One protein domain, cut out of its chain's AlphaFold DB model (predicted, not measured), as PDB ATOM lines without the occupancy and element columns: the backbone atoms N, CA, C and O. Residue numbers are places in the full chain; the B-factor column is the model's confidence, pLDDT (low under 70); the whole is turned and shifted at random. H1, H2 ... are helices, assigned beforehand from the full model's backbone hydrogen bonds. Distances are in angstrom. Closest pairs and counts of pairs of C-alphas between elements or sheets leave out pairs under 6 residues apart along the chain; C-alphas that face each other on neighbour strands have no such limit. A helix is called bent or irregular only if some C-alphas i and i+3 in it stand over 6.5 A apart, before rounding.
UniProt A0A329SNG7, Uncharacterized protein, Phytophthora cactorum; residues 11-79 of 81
ATOM      1  N   PRO A  11     -21.118 -39.900 -21.125       77.81
ATOM      2  CA  PRO A  11     -20.657 -38.507 -21.174       77.81
ATOM      3  C   PRO A  11     -19.133 -38.358 -21.107       77.81
ATOM      4  O   PRO A  11     -18.552 -37.517 -21.784       77.81
ATOM      5  N   VAL A  12     -18.475 -39.229 -20.337       78.12
ATOM      6  CA  VAL A  12     -17.013 -39.260 -20.185       78.12
ATOM      7  C   VAL A  12     -16.277 -39.577 -21.495       78.12
ATOM      8  O   VAL A  12     -15.146 -39.142 -21.686       78.12
ATOM      9  N   GLN A  13     -16.917 -40.294 -22.423       78.81
ATOM     10  CA  GLN A  13     -16.355 -40.640 -23.730       78.81
ATOM     11  C   GLN A  13     -16.701 -39.616 -24.818       78.81
ATOM     12  O   GLN A  13     -16.089 -39.650 -25.883       78.81
ATOM     13  N   GLN A  14     -17.629 -38.683 -24.570       84.31
ATOM     14  CA  GLN A  14     -18.002 -37.673 -25.566       84.31
ATOM     15  C   GLN A  14     -16.884 -36.658 -25.829       84.31
ATOM     16  O   GLN A  14     -16.686 -36.265 -26.976       84.31
ATOM     17  N   ASP A  15     -16.109 -36.268 -24.809       86.19
ATOM     18  CA  ASP A  15     -14.941 -35.391 -25.005       86.19
ATOM     19  C   ASP A  15     -13.880 -36.065 -25.888       86.19
ATOM     20  O   ASP A  15     -13.418 -35.497 -26.881       86.19
ATOM     21  N   ALA A  16     -13.559 -37.323 -25.576       85.81
ATOM     22  CA  ALA A  16     -12.624 -38.126 -26.355       85.81
ATOM     23  C   ALA A  16     -13.127 -38.350 -27.790       85.81
ATOM     24  O   ALA A  16     -12.350 -38.286 -28.743       85.81
ATOM     25  N   LEU A  17     -14.437 -38.545 -27.965       87.19
ATOM     26  CA  LEU A  17     -15.061 -38.641 -29.278       87.19
ATOM     27  C   LEU A  17     -14.958 -37.336 -30.063       87.19
ATOM     28  O   LEU A  17     -14.595 -37.378 -31.235       87.19
ATOM     29  N   ASN A  18     -15.219 -36.185 -29.447       87.88
ATOM     30  CA  ASN A  18     -15.077 -34.890 -30.112       87.88
ATOM     31  C   ASN A  18     -13.637 -34.659 -30.590       87.88
ATOM     32  O   ASN A  18     -13.428 -34.245 -31.732       87.88
ATOM     33  N   LYS A  19     -12.641 -35.010 -29.768       89.25
ATOM     34  CA  LYS A  19     -11.226 -34.994 -30.174       89.25
ATOM     35  C   LYS A  19     -10.958 -35.940 -31.341       89.25
ATOM     36  O   LYS A  19     -10.344 -35.533 -32.326       89.25
ATOM     37  N   LEU A  20     -11.457 -37.174 -31.270       88.00
ATOM     38  CA  LEU A  20     -11.302 -38.166 -32.334       88.00
ATOM     39  C   LEU A  20     -11.930 -37.686 -33.652       88.00
ATOM     40  O   LEU A  20     -11.307 -37.801 -34.707       88.00
ATOM     41  N   MET A  21     -13.129 -37.102 -33.602       89.25
ATOM     42  CA  MET A  21     -13.802 -36.533 -34.770       89.25
ATOM     43  C   MET A  21     -13.014 -35.365 -35.368       89.25
ATOM     44  O   MET A  21     -12.865 -35.287 -36.588       89.25
ATOM     45  N   SER A  22     -12.449 -34.497 -34.523       89.75
ATOM     46  CA  SER A  22     -11.589 -33.399 -34.975       89.75
ATOM     47  C   SER A  22     -10.296 -33.889 -35.636       89.75
ATOM     48  O   SER A  22      -9.814 -33.234 -36.555       89.75
ATOM     49  N   LEU A  23      -9.733 -35.020 -35.192       89.25
ATOM     50  CA  LEU A  23      -8.529 -35.623 -35.779       89.25
ATOM     51  C   LEU A  23      -8.810 -36.326 -37.115       89.25
ATOM     52  O   LEU A  23      -7.990 -36.282 -38.028       89.25
ATOM     53  N   LEU A  24      -9.955 -37.000 -37.221       88.94
ATOM     54  CA  LEU A  24     -10.340 -37.795 -38.393       88.94
ATOM     55  C   LEU A  24     -10.882 -36.949 -39.553       88.94
ATOM     56  O   LEU A  24     -10.838 -37.390 -40.704       88.94
ATOM     57  N   GLY A  25     -11.437 -35.771 -39.258       89.19
ATOM     58  CA  GLY A  25     -12.161 -34.960 -40.232       89.19
ATOM     59  C   GLY A  25     -13.456 -35.623 -40.721       89.19
ATOM     60  O   GLY A  25     -13.796 -36.750 -40.365       89.19
ATOM     61  N   HIS A  26     -14.205 -34.918 -41.568       85.44
ATOM     62  CA  HIS A  26     -15.560 -35.325 -41.961       85.44
ATOM     63  C   HIS A  26     -15.630 -36.725 -42.607       85.44
ATOM     64  O   HIS A  26     -16.512 -37.520 -42.280       85.44
ATOM     65  N   GLU A  27     -14.682 -37.063 -43.486       88.19
ATOM     66  CA  GLU A  27     -14.669 -38.371 -44.150       88.19
ATOM     67  C   GLU A  27     -14.306 -39.511 -43.186       88.19
ATOM     68  O   GLU A  27     -14.932 -40.572 -43.210       88.19
ATOM     69  N   GLY A  28     -13.339 -39.289 -42.289       88.25
ATOM     70  CA  GLY A  28     -12.958 -40.280 -41.287       88.25
ATOM     71  C   GLY A  28     -14.074 -40.541 -40.271       88.25
ATOM     72  O   GLY A  28     -14.296 -41.691 -39.895       88.25
ATOM     73  N   VAL A  29     -14.835 -39.507 -39.897       89.06
ATOM     74  CA  VAL A  29     -16.022 -39.642 -39.036       89.06
ATOM     75  C   VAL A  29     -17.128 -40.431 -39.730       89.06
ATOM     76  O   VAL A  29     -17.712 -41.320 -39.116       89.06
ATOM     77  N   SER A  30     -17.383 -40.176 -41.016       88.38
ATOM     78  CA  SER A  30     -18.384 -40.929 -41.781       88.38
ATOM     79  C   SER A  30     -18.025 -42.416 -41.891       88.38
ATOM     80  O   SER A  30     -18.884 -43.274 -41.673       88.38
ATOM     81  N   ARG A  31     -16.746 -42.735 -42.138       89.31
ATOM     82  CA  ARG A  31     -16.253 -44.120 -42.139       89.31
ATOM     83  C   ARG A  31     -16.405 -44.768 -40.769       89.31
ATOM     84  O   ARG A  31     -16.933 -45.872 -40.694       89.31
ATOM     85  N   LEU A  32     -16.021 -44.082 -39.694       88.00
ATOM     86  CA  LEU A  32     -16.174 -44.604 -38.335       88.00
ATOM     87  C   LEU A  32     -17.648 -44.859 -37.990       88.00
ATOM     88  O   LEU A  32     -17.986 -45.914 -37.469       88.00
ATOM     89  N   ALA A  33     -18.539 -43.934 -38.353       86.50
ATOM     90  CA  ALA A  33     -19.972 -44.087 -38.135       86.50
ATOM     91  C   ALA A  33     -20.567 -45.269 -38.921       86.50
ATOM     92  O   ALA A  33     -21.455 -45.953 -38.415       86.50
ATOM     93  N   SER A  34     -20.060 -45.548 -40.128       88.56
ATOM     94  CA  SER A  34     -20.481 -46.706 -40.933       88.56
ATOM     95  C   SER A  34     -20.061 -48.059 -40.344       88.56
ATOM     96  O   SER A  34     -20.666 -49.078 -40.666       88.56
ATOM     97  N   GLN A  35     -19.047 -48.075 -39.473       88.12
ATOM     98  CA  GLN A  35     -18.550 -49.282 -38.808       88.12
ATOM     99  C   GLN A  35     -19.321 -49.628 -37.527       88.12
ATOM    100  O   GLN A  35     -19.112 -50.702 -36.968       88.12
ATOM    101  N   GLY A  36     -20.213 -48.744 -37.073       85.56
ATOM    102  CA  GLY A  36     -21.029 -48.955 -35.884       85.56
ATOM    103  C   GLY A  36     -20.414 -48.413 -34.585       85.56
ATOM    104  O   GLY A  36     -19.280 -47.921 -34.564       85.56
ATOM    105  N   PRO A  37     -21.182 -48.466 -33.484       82.25
ATOM    106  CA  PRO A  37     -20.793 -47.872 -32.208       82.25
ATOM    107  C   PRO A  37     -19.623 -48.612 -31.550       82.25
ATOM    108  O   PRO A  37     -18.776 -47.980 -30.924       82.25
ATOM    109  N   GLU A  38     -19.498 -49.925 -31.743       86.94
ATOM    110  CA  GLU A  38     -18.402 -50.729 -31.191       86.94
ATOM    111  C   GLU A  38     -17.051 -50.326 -31.787       86.94
ATOM    112  O   GLU A  38     -16.046 -50.257 -31.077       86.94
ATOM    113  N   ALA A  39     -17.021 -50.007 -33.085       87.19
ATOM    114  CA  ALA A  39     -15.818 -49.520 -33.749       87.19
ATOM    115  C   ALA A  39     -15.387 -48.157 -33.193       87.19
ATOM    116  O   ALA A  39     -14.194 -47.923 -32.992       87.19
ATOM    117  N   ALA A  40     -16.351 -47.283 -32.889       84.69
ATOM    118  CA  ALA A  40     -16.098 -46.003 -32.241       84.69
ATOM    119  C   ALA A  40     -15.487 -46.191 -30.848       84.69
ATOM    120  O   ALA A  40     -14.422 -45.641 -30.568       84.69
ATOM    121  N   THR A  41     -16.100 -47.033 -30.014       86.81
ATOM    122  CA  THR A  41     -15.603 -47.350 -28.670       86.81
ATOM    123  C   THR A  41     -14.206 -47.964 -28.719       86.81
ATOM    124  O   THR A  41     -13.300 -47.492 -28.038       86.81
ATOM    125  N   SER A  42     -13.981 -48.952 -29.589       90.00
ATOM    126  CA  SER A  42     -12.669 -49.587 -29.760       90.00
ATOM    127  C   SER A  42     -11.598 -48.583 -30.198       90.00
ATOM    128  O   SER A  42     -10.464 -48.608 -29.706       90.00
ATOM    129  N   ARG A  43     -11.953 -47.651 -31.092       89.75
ATOM    130  CA  ARG A  43     -11.036 -46.603 -31.545       89.75
ATOM    131  C   ARG A  43     -10.696 -45.626 -30.423       89.75
ATOM    132  O   ARG A  43      -9.531 -45.251 -30.310       89.75
ATOM    133  N   LEU A  44     -11.670 -45.264 -29.591       89.75
ATOM    134  CA  LEU A  44     -11.461 -44.422 -28.413       89.75
ATOM    135  C   LEU A  44     -10.554 -45.095 -27.380       89.75
ATOM    136  O   LEU A  44      -9.603 -44.475 -26.911       89.75
ATOM    137  N   GLU A  45     -10.776 -46.373 -27.078       91.12
ATOM    138  CA  GLU A  45      -9.903 -47.132 -26.175       91.12
ATOM    139  C   GLU A  45      -8.482 -47.264 -26.723       91.12
ATOM    140  O   GLU A  45      -7.506 -47.132 -25.987       91.12
ATOM    141  N   SER A  46      -8.341 -47.507 -28.029       91.19
ATOM    142  CA  SER A  46      -7.032 -47.555 -28.674       91.19
ATOM    143  C   SER A  46      -6.305 -46.216 -28.593       91.19
ATOM    144  O   SER A  46      -5.094 -46.211 -28.385       91.19
ATOM    145  N   LEU A  47      -7.024 -45.102 -28.765       89.56
ATOM    146  CA  LEU A  47      -6.456 -43.763 -28.643       89.56
ATOM    147  C   LEU A  47      -5.985 -43.514 -27.206       89.56
ATOM    148  O   LEU A  47      -4.842 -43.127 -26.998       89.56
ATOM    149  N   SER A  48      -6.823 -43.847 -26.221       89.94
ATOM    150  CA  SER A  48      -6.481 -43.719 -24.803       89.94
ATOM    151  C   SER A  48      -5.256 -44.556 -24.426       89.94
ATOM    152  O   SER A  48      -4.342 -44.050 -23.782       89.94
ATOM    153  N   ARG A  49      -5.172 -45.815 -24.878       92.88
ATOM    154  CA  ARG A  49      -3.988 -46.661 -24.644       92.88
ATOM    155  C   ARG A  49      -2.727 -46.088 -25.279       92.88
ATOM    156  O   ARG A  49      -1.664 -46.160 -24.674       92.88
ATOM    157  N   TYR A  50      -2.839 -45.542 -26.489       92.25
ATOM    158  CA  TYR A  50      -1.713 -44.907 -27.165       92.25
ATOM    159  C   TYR A  50      -1.211 -43.682 -26.393       92.25
ATOM    160  O   TYR A  50      -0.009 -43.554 -26.182       92.25
ATOM    161  N   GLU A  51      -2.117 -42.816 -25.932       91.75
ATOM    162  CA  GLU A  51      -1.768 -41.646 -25.119       91.75
ATOM    163  C   GLU A  51      -1.080 -42.055 -23.811       91.75
ATOM    164  O   GLU A  51      -0.029 -41.507 -23.480       91.75
ATOM    165  N   SER A  52      -1.605 -43.064 -23.109       93.69
ATOM    166  CA  SER A  52      -0.977 -43.590 -21.891       93.69
ATOM    167  C   SER A  52       0.421 -44.151 -22.157       93.69
ATOM    168  O   SER A  52       1.369 -43.772 -21.473       93.69
ATOM    169  N   ALA A  53       0.580 -44.987 -23.187       96.31
ATOM    170  CA  ALA A  53       1.877 -45.564 -23.542       96.31
ATOM    171  C   ALA A  53       2.895 -44.490 -23.965       96.31
ATOM    172  O   ALA A  53       4.087 -44.597 -23.678       96.31
ATOM    173  N   LEU A  54       2.436 -43.430 -24.635       95.88
ATOM    174  CA  LEU A  54       3.284 -42.301 -25.004       95.88
ATOM    175  C   LEU A  54       3.769 -41.535 -23.767       95.88
ATOM    176  O   LEU A  54       4.947 -41.178 -23.699       95.88
ATOM    177  N   LEU A  55       2.889 -41.300 -22.791       96.06
ATOM    178  CA  LEU A  55       3.249 -40.650 -21.529       96.06
ATOM    179  C   LEU A  55       4.252 -41.488 -20.730       96.06
ATOM    180  O   LEU A  55       5.270 -40.947 -20.293       96.06
ATOM    181  N   GLU A  56       4.011 -42.794 -20.600       97.00
ATOM    182  CA  GLU A  56       4.937 -43.731 -19.951       97.00
ATOM    183  C   GLU A  56       6.312 -43.694 -20.625       97.00
ATOM    184  O   GLU A  56       7.328 -43.491 -19.961       97.00
ATOM    185  N   HIS A  57       6.351 -43.770 -21.956       96.56
ATOM    186  CA  HIS A  57       7.602 -43.731 -22.706       96.56
ATOM    187  C   HIS A  57       8.384 -42.423 -22.498       96.56
ATOM    188  O   HIS A  57       9.611 -42.427 -22.352       96.56
ATOM    189  N   VAL A  58       7.696 -41.278 -22.479       96.44
ATOM    190  CA  VAL A  58       8.331 -39.980 -22.206       96.44
ATOM    191  C   VAL A  58       8.880 -39.933 -20.778       96.44
ATOM    192  O   VAL A  58      10.002 -39.459 -20.570       96.44
ATOM    193  N   GLN A  59       8.134 -40.457 -19.806       96.44
ATOM    194  CA  GLN A  59       8.554 -40.510 -18.410       96.44
ATOM    195  C   GLN A  59       9.778 -41.415 -18.211       96.44
ATOM    196  O   GLN A  59      10.735 -41.014 -17.543       96.44
ATOM    197  N   GLU A  60       9.800 -42.591 -18.838       96.44
ATOM    198  CA  GLU A  60      10.953 -43.498 -18.837       96.44
ATOM    199  C   GLU A  60      12.202 -42.818 -19.401       96.44
ATOM    200  O   GLU A  60      13.272 -42.855 -18.788       96.44
ATOM    201  N   LYS A  61      12.068 -42.128 -20.540       96.25
ATOM    202  CA  LYS A  61      13.182 -41.396 -21.155       96.25
ATOM    203  C   LYS A  61      13.699 -40.272 -20.266       96.25
ATOM    204  O   LYS A  61      14.912 -40.081 -20.179       96.25
ATOM    205  N   MET A  62      12.810 -39.542 -19.596       96.06
ATOM    206  CA  MET A  62      13.204 -38.495 -18.653       96.06
ATOM    207  C   MET A  62      13.930 -39.079 -17.433       96.06
ATOM    208  O   MET A  62      14.948 -38.531 -17.004       96.06
ATOM    209  N   SER A  63      13.459 -40.213 -16.908       94.31
ATOM    210  CA  SER A  63      14.114 -40.926 -15.806       94.31
ATOM    211  C   SER A  63      15.519 -41.395 -16.196       94.31
ATOM    212  O   SER A  63      16.490 -41.105 -15.494       94.31
ATOM    213  N   ALA A  64      15.659 -42.017 -17.370       94.06
ATOM    214  CA  ALA A  64      16.947 -42.458 -17.897       94.06
ATOM    215  C   ALA A  64      17.922 -41.287 -18.110       94.06
ATOM    216  O   ALA A  64      19.093 -41.382 -17.746       94.06
ATOM    217  N   ALA A  65      17.438 -40.161 -18.645       94.19
ATOM    218  CA  ALA A  65      18.242 -38.950 -18.801       94.19
ATOM    219  C   ALA A  65      18.700 -38.390 -17.444       94.19
ATOM    220  O   ALA A  65      19.869 -38.051 -17.280       94.19
ATOM    221  N   THR A  66      17.809 -38.357 -16.451       92.75
ATOM    222  CA  THR A  66      18.131 -37.897 -15.089       92.75
ATOM    223  C   THR A  66      19.184 -38.792 -14.435       92.75
ATOM    224  O   THR A  66      20.153 -38.293 -13.861       92.75
ATOM    225  N   ALA A  67      19.049 -40.113 -14.576       91.38
ATOM    226  CA  ALA A  67      20.030 -41.072 -14.078       91.38
ATOM    227  C   ALA A  67      21.398 -40.905 -14.765       91.38
ATOM    228  O   ALA A  67      22.431 -40.939 -14.095       91.38
ATOM    229  N   ALA A  68      21.417 -40.667 -16.081       90.44
ATOM    230  CA  ALA A  68      22.648 -40.414 -16.824       90.44
ATOM    231  C   ALA A  68      23.363 -39.137 -16.346       90.44
ATOM    232  O   ALA A  68      24.575 -39.166 -16.139       90.44
ATOM    233  N   VAL A  69      22.616 -38.053 -16.096       91.94
ATOM    234  CA  VAL A  69      23.157 -36.790 -15.560       91.94
ATOM    235  C   VAL A  69      23.719 -36.970 -14.143       91.94
ATOM    236  O   VAL A  69      24.800 -36.472 -13.828       91.94
ATOM    237  N   ALA A  70      23.028 -37.718 -13.278       87.94
ATOM    238  CA  ALA A  70      23.523 -38.020 -11.933       87.94
ATOM    239  C   ALA A  70      24.813 -38.866 -11.968       87.94
ATOM    240  O   ALA A  70      25.752 -38.629 -11.199       87.94
ATOM    241  N   ALA A  71      24.888 -39.826 -12.893       83.94
ATOM    242  CA  ALA A  71      26.070 -40.657 -13.090       83.94
ATOM    243  C   ALA A  71      27.275 -39.852 -13.612       83.94
ATOM    244  O   ALA A  71      28.395 -40.074 -13.148       83.94
ATOM    245  N   SER A  72      27.070 -38.895 -14.527       78.69
ATOM    246  CA  SER A  72      28.143 -38.005 -14.992       78.69
ATOM    247  C   SER A  72      28.640 -37.069 -13.886       78.69
ATOM    248  O   SER A  72      29.848 -36.974 -13.687       78.69
ATOM    249  N   ALA A  73      27.738 -36.489 -13.087       75.00
ATOM    250  CA  ALA A  73      28.112 -35.619 -11.967       75.00
ATOM    251  C   ALA A  73      28.932 -36.358 -10.888       75.00
ATOM    252  O   ALA A  73      29.883 -35.813 -10.330       75.00
ATOM    253  N   THR A  74      28.612 -37.632 -10.632       66.69
ATOM    254  CA  THR A  74      29.379 -38.479  -9.700       66.69
ATOM    255  C   THR A  74      30.775 -38.805 -10.246       66.69
ATOM    256  O   THR A  74      31.748 -38.840  -9.491       66.69
ATOM    257  N   ARG A  75      30.906 -39.007 -11.565       61.31
ATOM    258  CA  ARG A  75      32.208 -39.229 -12.215       61.31
ATOM    259  C   ARG A  75      33.097 -37.983 -12.203       61.31
ATOM    260  O   ARG A  75      34.296 -38.122 -11.969       61.31
ATOM    261  N   GLU A  76      32.538 -36.789 -12.388       57.22
ATOM    262  CA  GLU A  76      33.295 -35.527 -12.312       57.22
ATOM    263  C   GLU A  76      33.798 -35.226 -10.887       57.22
ATOM    264  O   GLU A  76      34.922 -34.763 -10.719       57.22
ATOM    265  N   GLY A  77      33.035 -35.575  -9.844       55.72
ATOM    266  CA  GLY A  77      33.477 -35.431  -8.449       55.72
ATOM    267  C   GLY A  77      34.590 -36.400  -8.018       55.72
ATOM    268  O   GLY A  77      35.332 -36.106  -7.085       55.72
ATOM    269  N   SER A  78      34.742 -37.538  -8.707       54.59
ATOM    270  CA  SER A  78      35.723 -38.586  -8.377       54.59
ATOM    271  C   SER A  78      37.132 -38.328  -8.936       54.59
ATOM    272  O   SER A  78      38.035 -39.131  -8.700       54.59
ATOM    273  N   THR A  79      37.345 -37.231  -9.669       54.66
ATOM    274  CA  THR A  79      38.661 -36.819 -10.195       54.66
ATOM    275  C   THR A  79      39.033 -35.416  -9.723       54.66
ATOM    276  O   THR A  79      39.351 -34.533 -10.512       54.66
TER     277      THR A  79
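Overview. This is residues 11 to 79 of the 81 residues of an uncharacterized protein of Phytophthora cactorum (UniProt A0A329SNG7). One long helix, H2, has a small head at its first end, made by the bent helix H1; residues 49 to 79 stick out as a long arm. The 69 printed residues hold two named helices, H1 then H2, and no named strand: all helix. The whole is extended, radius of gyration of the C-alphas 20.6 A, spans 67 by 20 by 18 A.

Arrangement. H1, residues 11 to 34, is one helix by hydrogen bonds but bent, C-alphas 23 and 26 being 9.4 A apart; its arms are H1a, residues 11 to 23, irregular with C-alphas 12 and 15 6.52 A apart, and H1b, residues 26 to 34. H2, residues 37 to 77, touches H1a with residue 44 alone, about perpendicular at 81 degrees; the closest C-alphas, Ala 16 and Leu 44, are 6.7 A apart. H1b and H2 only just touch, with 3 pairs of C-alphas within 8 A, only at the corner; the closest, Leu 32 and Ala 40, are 6.3 A apart. Every O i to N i+4 pair is within hydrogen-bond range in H1b and H2, 7 of 9 in H1a.

Along the chain. H1a begins at C-alpha 11 (-20.657, -38.507, -21.174). H2, 60.5 A long, ends at C-alpha 77 (33.477, -35.431, -8.449).

Size, cuts and confidence. The printed part has no cut, and its link is tight. Residues 74 to 79 are under 70 in pLDDT.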